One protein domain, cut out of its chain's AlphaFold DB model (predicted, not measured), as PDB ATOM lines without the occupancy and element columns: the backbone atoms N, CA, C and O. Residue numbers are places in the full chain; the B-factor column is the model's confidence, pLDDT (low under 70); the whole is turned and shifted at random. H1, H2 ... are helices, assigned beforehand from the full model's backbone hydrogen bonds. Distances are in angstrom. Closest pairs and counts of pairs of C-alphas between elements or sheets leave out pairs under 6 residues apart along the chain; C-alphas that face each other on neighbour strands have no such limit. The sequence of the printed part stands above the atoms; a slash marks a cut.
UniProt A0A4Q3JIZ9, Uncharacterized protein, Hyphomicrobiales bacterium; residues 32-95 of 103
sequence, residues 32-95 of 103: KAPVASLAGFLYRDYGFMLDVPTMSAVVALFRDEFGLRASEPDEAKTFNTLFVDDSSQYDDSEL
ATOM      1  N   LYS A  32     162.124 235.058 219.909       97.75
ATOM      2  CA  LYS A  32     161.093 234.554 218.996       97.75
ATOM      3  C   LYS A  32     160.004 233.820 219.769       97.75
ATOM      4  O   LYS A  32     160.301 233.121 220.737       97.75
ATOM      5  N   ALA A  33     158.764 233.945 219.313       97.50
ATOM      6  CA  ALA A  33     157.641 233.231 219.901       97.50
ATOM      7  C   ALA A  33     157.629 231.755 219.440       97.50
ATOM      8  O   ALA A  33     157.823 231.499 218.249       97.50
ATOM      9  N   PRO A  34     157.400 230.785 220.342       97.94
ATOM     10  CA  PRO A  34     157.206 229.383 219.974       97.94
ATOM     11  C   PRO A  34     155.862 229.205 219.254       97.94
ATOM     12  O   PRO A  34     154.805 229.487 219.826       97.94
ATOM     13  N   VAL A  35     155.890 228.808 217.982       97.88
ATOM     14  CA  VAL A  35     154.694 228.798 217.125       97.88
ATOM     15  C   VAL A  35     153.713 227.676 217.452       97.88
ATOM     16  O   VAL A  35     152.513 227.932 217.466       97.88
ATOM     17  N   ALA A  36     154.179 226.462 217.743       96.31
ATOM     18  CA  ALA A  36     153.315 225.332 218.067       96.31
ATOM     19  C   ALA A  36     152.634 225.556 219.422       96.31
ATOM     20  O   ALA A  36     151.411 225.448 219.517       96.31
ATOM     21  N   SER A  37     153.393 226.002 220.432       96.50
ATOM     22  CA  SER A  37     152.849 226.466 221.716       96.50
ATOM     23  C   SER A  37     151.766 227.540 221.541       96.50
ATOM     24  O   SER A  37     150.691 227.466 222.141       96.50
ATOM     25  N   LEU A  38     152.047 228.563 220.723       96.06
ATOM     26  CA  LEU A  38     151.126 229.674 220.485       96.06
ATOM     27  C   LEU A  38     149.865 229.218 219.746       96.06
ATOM     28  O   LEU A  38     148.764 229.593 220.144       96.06
ATOM     29  N   ALA A  39     150.014 228.399 218.704       95.06
ATOM     30  CA  ALA A  39     148.894 227.838 217.958       95.06
ATOM     31  C   ALA A  39     148.005 226.983 218.871       95.06
ATOM     32  O   ALA A  39     146.795 227.189 218.905       95.06
ATOM     33  N   GLY A  40     148.597 226.112 219.694       92.75
ATOM     34  CA  GLY A  40     147.863 225.324 220.685       92.75
ATOM     35  C   GLY A  40     147.096 226.195 221.686       92.75
ATOM     36  O   GLY A  40     145.942 225.911 221.993       92.75
ATOM     37  N   PHE A  41     147.687 227.301 222.151       93.56
ATOM     38  CA  PHE A  41     146.992 228.254 223.021       93.56
ATOM     39  C   PHE A  41     145.805 228.938 222.324       93.56
ATOM     40  O   PHE A  41     144.737 229.058 222.923       93.56
ATOM     41  N   LEU A  42     145.981 229.379 221.074       93.88
ATOM     42  CA  LEU A  42     144.947 230.076 220.301       93.88
ATOM     43  C   LEU A  42     143.793 229.153 219.902       93.88
ATOM     44  O   LEU A  42     142.635 229.563 219.959       93.88
ATOM     45  N   TYR A  43     144.102 227.910 219.538       92.06
ATOM     46  CA  TYR A  43     143.119 226.928 219.095       92.06
ATOM     47  C   TYR A  43     142.554 226.065 220.225       92.06
ATOM     48  O   TYR A  43     141.673 225.255 219.971       92.06
ATOM     49  N   ARG A  44     142.985 226.245 221.481       88.88
ATOM     50  CA  ARG A  44     142.536 225.424 222.623       88.88
ATOM     51  C   ARG A  44     141.014 225.287 222.720       88.88
ATOM     52  O   ARG A  44     140.510 224.214 223.037       88.88
ATOM     53  N   ASP A  45     140.302 226.385 222.480       87.06
ATOM     54  CA  ASP A  45     138.849 226.466 222.647       87.06
ATOM     55  C   ASP A  45     138.092 226.333 221.306       87.06
ATOM     56  O   ASP A  45     136.872 226.504 221.265       87.06
ATOM     57  N   TYR A  46     138.796 226.021 220.209       85.00
ATOM     58  CA  TYR A  46     138.243 225.936 218.857       85.00
ATOM     59  C   TYR A  46     138.610 224.610 218.181       85.00
ATOM     60  O   TYR A  46     139.754 224.173 218.197       85.00
ATOM     61  N   GLY A  47     137.638 223.982 217.520       85.31
ATOM     62  CA  GLY A  47     137.923 222.888 216.593       85.31
ATOM     63  C   GLY A  47     138.433 223.430 215.258       85.31
ATOM     64  O   GLY A  47     137.930 224.443 214.771       85.31
ATOM     65  N   PHE A  48     139.389 222.739 214.647       89.44
ATOM     66  CA  PHE A  48     139.915 223.055 213.321       89.44
ATOM     67  C   PHE A  48     140.068 221.779 212.488       89.44
ATOM     68  O   PHE A  48     140.103 220.669 213.019       89.44
ATOM     69  N   MET A  49     140.112 221.938 211.166       90.06
ATOM     70  CA  MET A  49     140.249 220.822 210.231       90.06
ATOM     71  C   MET A  49     141.686 220.737 209.729       90.06
ATOM     72  O   MET A  49     142.248 221.737 209.290       90.06
ATOM     73  N   LEU A  50     142.244 219.529 209.755       89.62
ATOM     74  CA  LEU A  50     143.533 219.208 209.157       89.62
ATOM     75  C   LEU A  50     143.374 218.017 208.216       89.62
ATOM     76  O   LEU A  50     142.666 217.064 208.540       89.62
ATOM     77  N   ASP A  51     144.084 218.046 207.090       86.62
ATOM     78  CA  ASP A  51     144.166 216.895 206.182       86.62
ATOM     79  C   ASP A  51     144.938 215.731 206.821       86.62
ATOM     80  O   ASP A  51     144.592 214.563 206.645       86.62
ATOM     81  N   VAL A  52     145.985 216.060 207.583       89.44
ATOM     82  CA  VAL A  52     146.779 215.116 208.370       89.44
ATOM     83  C   VAL A  52     146.929 215.695 209.777       89.44
ATOM     84  O   VAL A  52     147.383 216.834 209.896       89.44
ATOM     85  N   PRO A  53     146.557 214.965 210.843       91.62
ATOM     86  CA  PRO A  53     146.626 215.470 212.211       91.62
ATOM     87  C   PRO A  53     148.069 215.410 212.725       91.62
ATOM     88  O   PRO A  53     148.412 214.547 213.526       91.62
ATOM     89  N   THR A  54     148.924 216.310 212.236       94.12
ATOM     90  CA  THR A  54     150.294 216.490 212.735       94.12
ATOM     91  C   THR A  54     150.504 217.901 213.268       94.12
ATOM     92  O   THR A  54     149.899 218.862 212.785       94.12
ATOM     93  N   MET A  55     151.429 218.068 214.211       94.31
ATOM     94  CA  MET A  55     151.797 219.387 214.738       94.31
ATOM     95  C   MET A  55     152.355 220.301 213.644       94.31
ATOM     96  O   MET A  55     152.077 221.499 213.622       94.31
ATOM     97  N   SER A  56     153.071 219.737 212.668       94.31
ATOM     98  CA  SER A  56     153.517 220.480 211.487       94.31
ATOM     99  C   SER A  56     152.350 221.007 210.643       94.31
ATOM    100  O   SER A  56     152.432 222.121 210.125       94.31
ATOM    101  N   ALA A  57     151.249 220.255 210.537       94.88
ATOM    102  CA  ALA A  57     150.043 220.701 209.850       94.88
ATOM    103  C   ALA A  57     149.306 221.792 210.643       94.88
ATOM    104  O   ALA A  57     148.802 222.733 210.036       94.88
ATOM    105  N   VAL A  58     149.316 221.741 211.982       95.12
ATOM    106  CA  VAL A  58     148.805 222.837 212.834       95.12
ATOM    107  C   VAL A  58     149.593 224.127 212.594       95.12
ATOM    108  O   VAL A  58     149.005 225.193 212.420       95.12
ATOM    109  N   VAL A  59     150.926 224.046 212.540       96.31
ATOM    110  CA  VAL A  59     151.776 225.211 212.242       96.31
ATOM    111  C   VAL A  59     151.514 225.730 210.827       96.31
ATOM    112  O   VAL A  59     151.454 226.942 210.628       96.31
ATOM    113  N   ALA A  60     151.320 224.848 209.844       95.62
ATOM    114  CA  ALA A  60     150.950 225.252 208.488       95.62
ATOM    115  C   ALA A  60     149.591 225.976 208.452       95.62
ATOM    116  O   ALA A  60     149.502 227.049 207.860       95.62
ATOM    117  N   LEU A  61     148.576 225.461 209.155       95.44
ATOM    118  CA  LEU A  61     147.273 226.117 209.290       95.44
ATOM    119  C   LEU A  61     147.407 227.507 209.926       95.44
ATOM    120  O   LEU A  61     146.898 228.483 209.378       95.44
ATOM    121  N   PHE A  62     148.154 227.617 211.030       96.38
ATOM    122  CA  PHE A  62     148.444 228.903 211.669       96.38
ATOM    123  C   PHE A  62     149.068 229.889 210.678       96.38
ATOM    124  O   PHE A  62     148.691 231.057 210.615       96.38
ATOM    125  N   ARG A  63     150.023 229.433 209.865       96.62
ATOM    126  CA  ARG A  63     150.641 230.292 208.854       96.62
ATOM    127  C   ARG A  63     149.628 230.784 207.832       96.62
ATOM    128  O   ARG A  63     149.643 231.968 207.507       96.62
ATOM    129  N   ASP A  64     148.763 229.911 207.343       94.69
ATOM    130  CA  ASP A  64     147.787 230.266 206.317       94.69
ATOM    131  C   ASP A  64     146.727 231.244 206.846       94.69
ATOM    132  O   ASP A  64     146.436 232.243 206.184       94.69
ATOM    133  N   GLU A  65     146.214 231.032 208.061       93.81
ATOM    134  CA  GLU A  65     145.207 231.912 208.672       93.81
ATOM    135  C   GLU A  65     145.743 233.315 208.986       93.81
ATOM    136  O   GLU A  65     145.008 234.301 208.890       93.81
ATOM    137  N   PHE A  66     147.029 233.426 209.325       92.69
ATOM    138  CA  PHE A  66     147.668 234.700 209.665       92.69
ATOM    139  C   PHE A  66     148.376 235.373 208.477       92.69
ATOM    140  O   PHE A  66     149.005 236.416 208.659       92.69
ATOM    141  N   GLY A  67     148.275 234.817 207.263       93.69
ATOM    142  CA  GLY A  67     148.906 235.386 206.066       93.69
ATOM    143  C   GLY A  67     150.437 235.327 206.107       93.69
ATOM    144  O   GLY A  67     151.116 236.291 205.763       93.69
ATOM    145  N   LEU A  68     150.976 234.208 206.592       95.19
ATOM    146  CA  LEU A  68     152.402 233.920 206.752       95.19
ATOM    147  C   LEU A  68     152.829 232.719 205.884       95.19
ATOM    148  O   LEU A  68     153.597 231.857 206.327       95.19
ATOM    149  N   ARG A  69     152.329 232.619 204.651       94.62
ATOM    150  CA  ARG A  69     152.513 231.453 203.774       94.62
ATOM    151  C   ARG A  69     153.984 231.186 203.496       94.62
ATOM    152  O   ARG A  69     154.797 232.090 203.324       94.62
ATOM    153  N   ALA A  70     154.340 229.906 203.442       93.56
ATOM    154  CA  ALA A  70     155.713 229.492 203.158       93.56
ATOM    155  C   ALA A  70     156.116 229.725 201.689       93.56
ATOM    156  O   ALA A  70     157.302 229.862 201.400       93.56
ATOM    157  N   SER A  71     155.142 229.770 200.772       95.25
ATOM    158  CA  SER A  71     155.366 230.009 199.342       95.25
ATOM    159  C   SER A  71     155.705 231.462 199.010       95.25
ATOM    160  O   SER A  71     156.345 231.707 197.992       95.25
ATOM    161  N   GLU A  72     155.291 232.410 199.855       94.94
ATOM    162  CA  GLU A  72     155.511 233.840 199.647       94.94
ATOM    163  C   GLU A  72     156.782 234.285 200.393       94.94
ATOM    164  O   GLU A  72     156.830 234.204 201.624       94.94
ATOM    165  N   PRO A  73     157.841 234.754 199.699       93.25
ATOM    166  CA  PRO A  73     159.139 235.014 200.327       93.25
ATOM    167  C   PRO A  73     159.106 236.008 201.496       93.25
ATOM    168  O   PRO A  73     159.781 235.793 202.506       93.25
ATOM    169  N   ASP A  74     158.319 237.079 201.385       91.19
ATOM    170  CA  ASP A  74     158.232 238.120 202.419       91.19
ATOM    171  C   ASP A  74     157.450 237.646 203.654       91.19
ATOM    172  O   ASP A  74     157.819 237.953 204.794       91.19
ATOM    173  N   GLU A  75     156.420 236.830 203.445       93.69
ATOM    174  CA  GLU A  75     155.644 236.178 204.503       93.69
ATOM    175  C   GLU A  75     156.494 235.123 205.225       93.69
ATOM    176  O   GLU A  75     156.559 235.093 206.458       93.69
ATOM    177  N   ALA A  76     157.245 234.318 204.468       94.81
ATOM    178  CA  ALA A  76     158.185 233.350 205.010       94.81
ATOM    179  C   ALA A  76     159.295 234.021 205.827       94.81
ATOM    180  O   ALA A  76     159.612 233.566 206.930       94.81
ATOM    181  N   LYS A  77     159.852 235.132 205.332       94.69
ATOM    182  CA  LYS A  77     160.828 235.938 206.071       94.69
ATOM    183  C   LYS A  77     160.226 236.484 207.363       94.69
ATOM    184  O   LYS A  77     160.845 236.345 208.412       94.69
ATOM    185  N   THR A  78     159.021 237.048 207.303       95.06
ATOM    186  CA  THR A  78     158.304 237.576 208.474       95.06
ATOM    187  C   THR A  78     158.104 236.504 209.538       95.06
ATOM    188  O   THR A  78     158.446 236.723 210.702       95.06
ATOM    189  N   PHE A  79     157.639 235.321 209.133       96.69
ATOM    190  CA  PHE A  79     157.493 234.187 210.035       96.69
ATOM    191  C   PHE A  79     158.829 233.810 210.679       96.69
ATOM    192  O   PHE A  79     158.936 233.733 211.898       96.69
ATOM    193  N   ASN A  80     159.871 233.637 209.862       96.69
ATOM    194  CA  ASN A  80     161.193 233.240 210.337       96.69
ATOM    195  C   ASN A  80     161.828 234.291 211.251       96.69
ATOM    196  O   ASN A  80     162.679 233.944 212.066       96.69
ATOM    197  N   THR A  81     161.454 235.565 211.131       96.75
ATOM    198  CA  THR A  81     161.898 236.620 212.046       96.75
ATOM    199  C   THR A  81     161.204 236.513 213.401       96.75
ATOM    200  O   THR A  81     161.876 236.641 214.421       96.75
ATOM    201  N   LEU A  82     159.896 236.261 213.427       97.25
ATOM    202  CA  LEU A  82     159.075 236.364 214.638       97.25
ATOM    203  C   LEU A  82     158.958 235.063 215.431       97.25
ATOM    204  O   LEU A  82     158.800 235.114 216.651       97.25
ATOM    205  N   PHE A  83     159.049 233.917 214.761       98.00
ATOM    206  CA  PHE A  83     158.699 232.630 215.345       98.00
ATOM    207  C   PHE A  83     159.853 231.633 215.312       98.00
ATOM    208  O   PHE A  83     160.689 231.627 214.403       98.00
ATOM    209  N   VAL A  84     159.895 230.785 216.333       97.75
ATOM    210  CA  VAL A  84     160.708 229.571 216.368       97.75
ATOM    211  C   VAL A  84     159.770 228.376 216.272       97.75
ATOM    212  O   VAL A  84     158.718 228.366 216.910       97.75
ATOM    213  N   ASP A  85     160.142 227.399 215.449       96.88
ATOM    214  CA  ASP A  85     159.390 226.157 215.341       96.88
ATOM    215  C   ASP A  85     159.745 225.228 216.509       96.88
ATOM    216  O   ASP A  85     160.875 224.749 216.621       96.88
ATOM    217  N   ASP A  86     158.788 225.041 217.410       97.44
ATOM    218  CA  ASP A  86     158.843 224.154 218.567       97.44
ATOM    219  C   ASP A  86     157.960 222.909 218.390       97.44
ATOM    220  O   ASP A  86     157.780 222.162 219.348       97.44
ATOM    221  N   SER A  87     157.444 222.634 217.184       95.38
ATOM    222  CA  SER A  87     156.513 221.522 216.953       95.38
ATOM    223  C   SER A  87     157.092 220.160 217.336       95.38
ATOM    224  O   SER A  87     156.356 219.277 217.758       95.38
ATOM    225  N   SER A  88     158.414 219.981 217.239       95.38
ATOM    226  CA  SER A  88     159.095 218.735 217.610       95.38
ATOM    227  C   SER A  88     159.113 218.454 219.116       95.38
ATOM    228  O   SER A  88     159.619 217.413 219.529       95.38
ATOM    229  N   GLN A  89     158.669 219.402 219.945       95.75
ATOM    230  CA  GLN A  89     158.539 219.223 221.395       95.75
ATOM    231  C   GLN A  89     157.215 218.551 221.780       95.75
ATOM    232  O   GLN A  89     157.049 218.183 222.941       95.75
ATOM    233  N   TYR A  90     156.308 218.383 220.816       93.50
ATOM    234  CA  TYR A  90     154.975 217.821 220.992       93.50
ATOM    235  C   TYR A  90     154.820 216.554 220.156       93.50
ATOM    236  O   TYR A  90     155.436 216.411 219.098       93.50
ATOM    237  N   ASP A  91     153.992 215.634 220.641       93.44
ATOM    238  CA  ASP A  91     153.653 214.412 219.922       93.44
ATOM    239  C   ASP A  91     152.341 214.603 219.152       93.44
ATOM    240  O   ASP A  91     151.385 215.182 219.669       93.44
ATOM    241  N   ASP A  92     152.271 214.096 217.921       92.50
ATOM    242  CA  ASP A  92     151.065 214.195 217.089       92.50
ATOM    243  C   ASP A  92     149.838 213.531 217.753       92.50
ATOM    244  O   ASP A  92     148.704 213.929 217.490       92.50
ATOM    245  N   SER A  93     150.042 212.566 218.662       89.31
ATOM    246  CA  SER A  93     148.973 211.925 219.444       89.31
ATOM    247  C   SER A  93     148.294 212.840 220.468       89.31
ATOM    248  O   SER A  93     147.244 212.476 220.998       89.31
ATOM    249  N   GLU A  94     148.841 214.030 220.732       86.75
ATOM    250  CA  GLU A  94     148.168 215.050 221.543       86.75
ATOM    251  C   GLU A  94     147.001 215.717 220.792       86.75
ATOM    252  O   GLU A  94     146.142 216.343 221.417       86.75
ATOM    253  N   LEU A  95     146.925 215.559 219.464       89.38
ATOM    254  CA  LEU A  95     145.780 215.998 218.673       89.38
ATOM    255  C   LEU A  95     144.631 214.999 218.805       89.38
ATOM    256  O   LEU A  95     144.735 213.828 218.436       89.38
TER     257      LEU A  95
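What this domain is: This is residues 32 to 95 of the 103 residues of an uncharacterized protein of Hyphomicrobiales bacterium (UniProt A0A4Q3JIZ9). Two short helices, H1 and H2, pack crosswise on each other, and a third, H3, is set off at one end of the longest axis; from H3 a long tail without a named element, residues 83 to 95, runs back to the other end. Near its start the tail is tied to the residues just before H1 by a short parallel pairing, residues 33 to 34 with residues 83 to 84. The printed part has 64 residues with three named helices, H1, H2 and H3 in that order along the chain, and no named strand. The class is all helix, though under half of the residues, 30 of 64, are in named elements. The whole is compact, with a radius of gyration of the C-alphas of 11.4 A, and spans 32 by 21 by 19 A along its three main axes.

How they stand to each other: Start at Lys 32 and go on to H1, residues 35 to 43. Next look at H2, residues 55 to 65, which H1 touches; their closest C-alphas, those of Ala 36 and Val 59, are 6.0 A apart. H1 and H2 run the same way at a steep tilt of 69 degrees, only just short of about perpendicular. Go on to H3, residues 73 to 82, which is close to H2 but not clearly touching it: the closest C-alphas, those of Arg 63 and Phe 79, are 8.0 A apart. H2 and H3 run opposite ways at a steep tilt of 64 degrees. H1 and H3 are apart. In H1, H2 and H3, every O i to N i+4 pair is within hydrogen-bond range.

Where its parts are: Find C-alpha 35 at (154.694, 228.798, 217.125); from there H1 runs 11.9 A to C-alpha 43. H2 begins at C-alpha 55, at (151.797, 219.387, 214.738), and runs 15.4 A to C-alpha 65; with 11 residues it is the longest helix. H3 runs 14.4 A from C-alpha 73 to C-alpha 82, at (159.075, 236.364, 214.638).

The domain as a whole: Look for the two C-alphas farthest apart at Asp 74 and Ser 93, 32.6 A from each other. The first and last printed C-alphas, those of Lys 32 and Leu 95, are 24.1 A apart. The link from H1 to H2, with 11 residues between them, is long, and the link from H2 to H3, with 7, is short. In residues 83 to 95, the C-alphas lie 8 to 16 A from the mean of all C-alphas. The printed part has no cut. The mean pLDDT of the printed part is 93.8, and no printed residue is under 70.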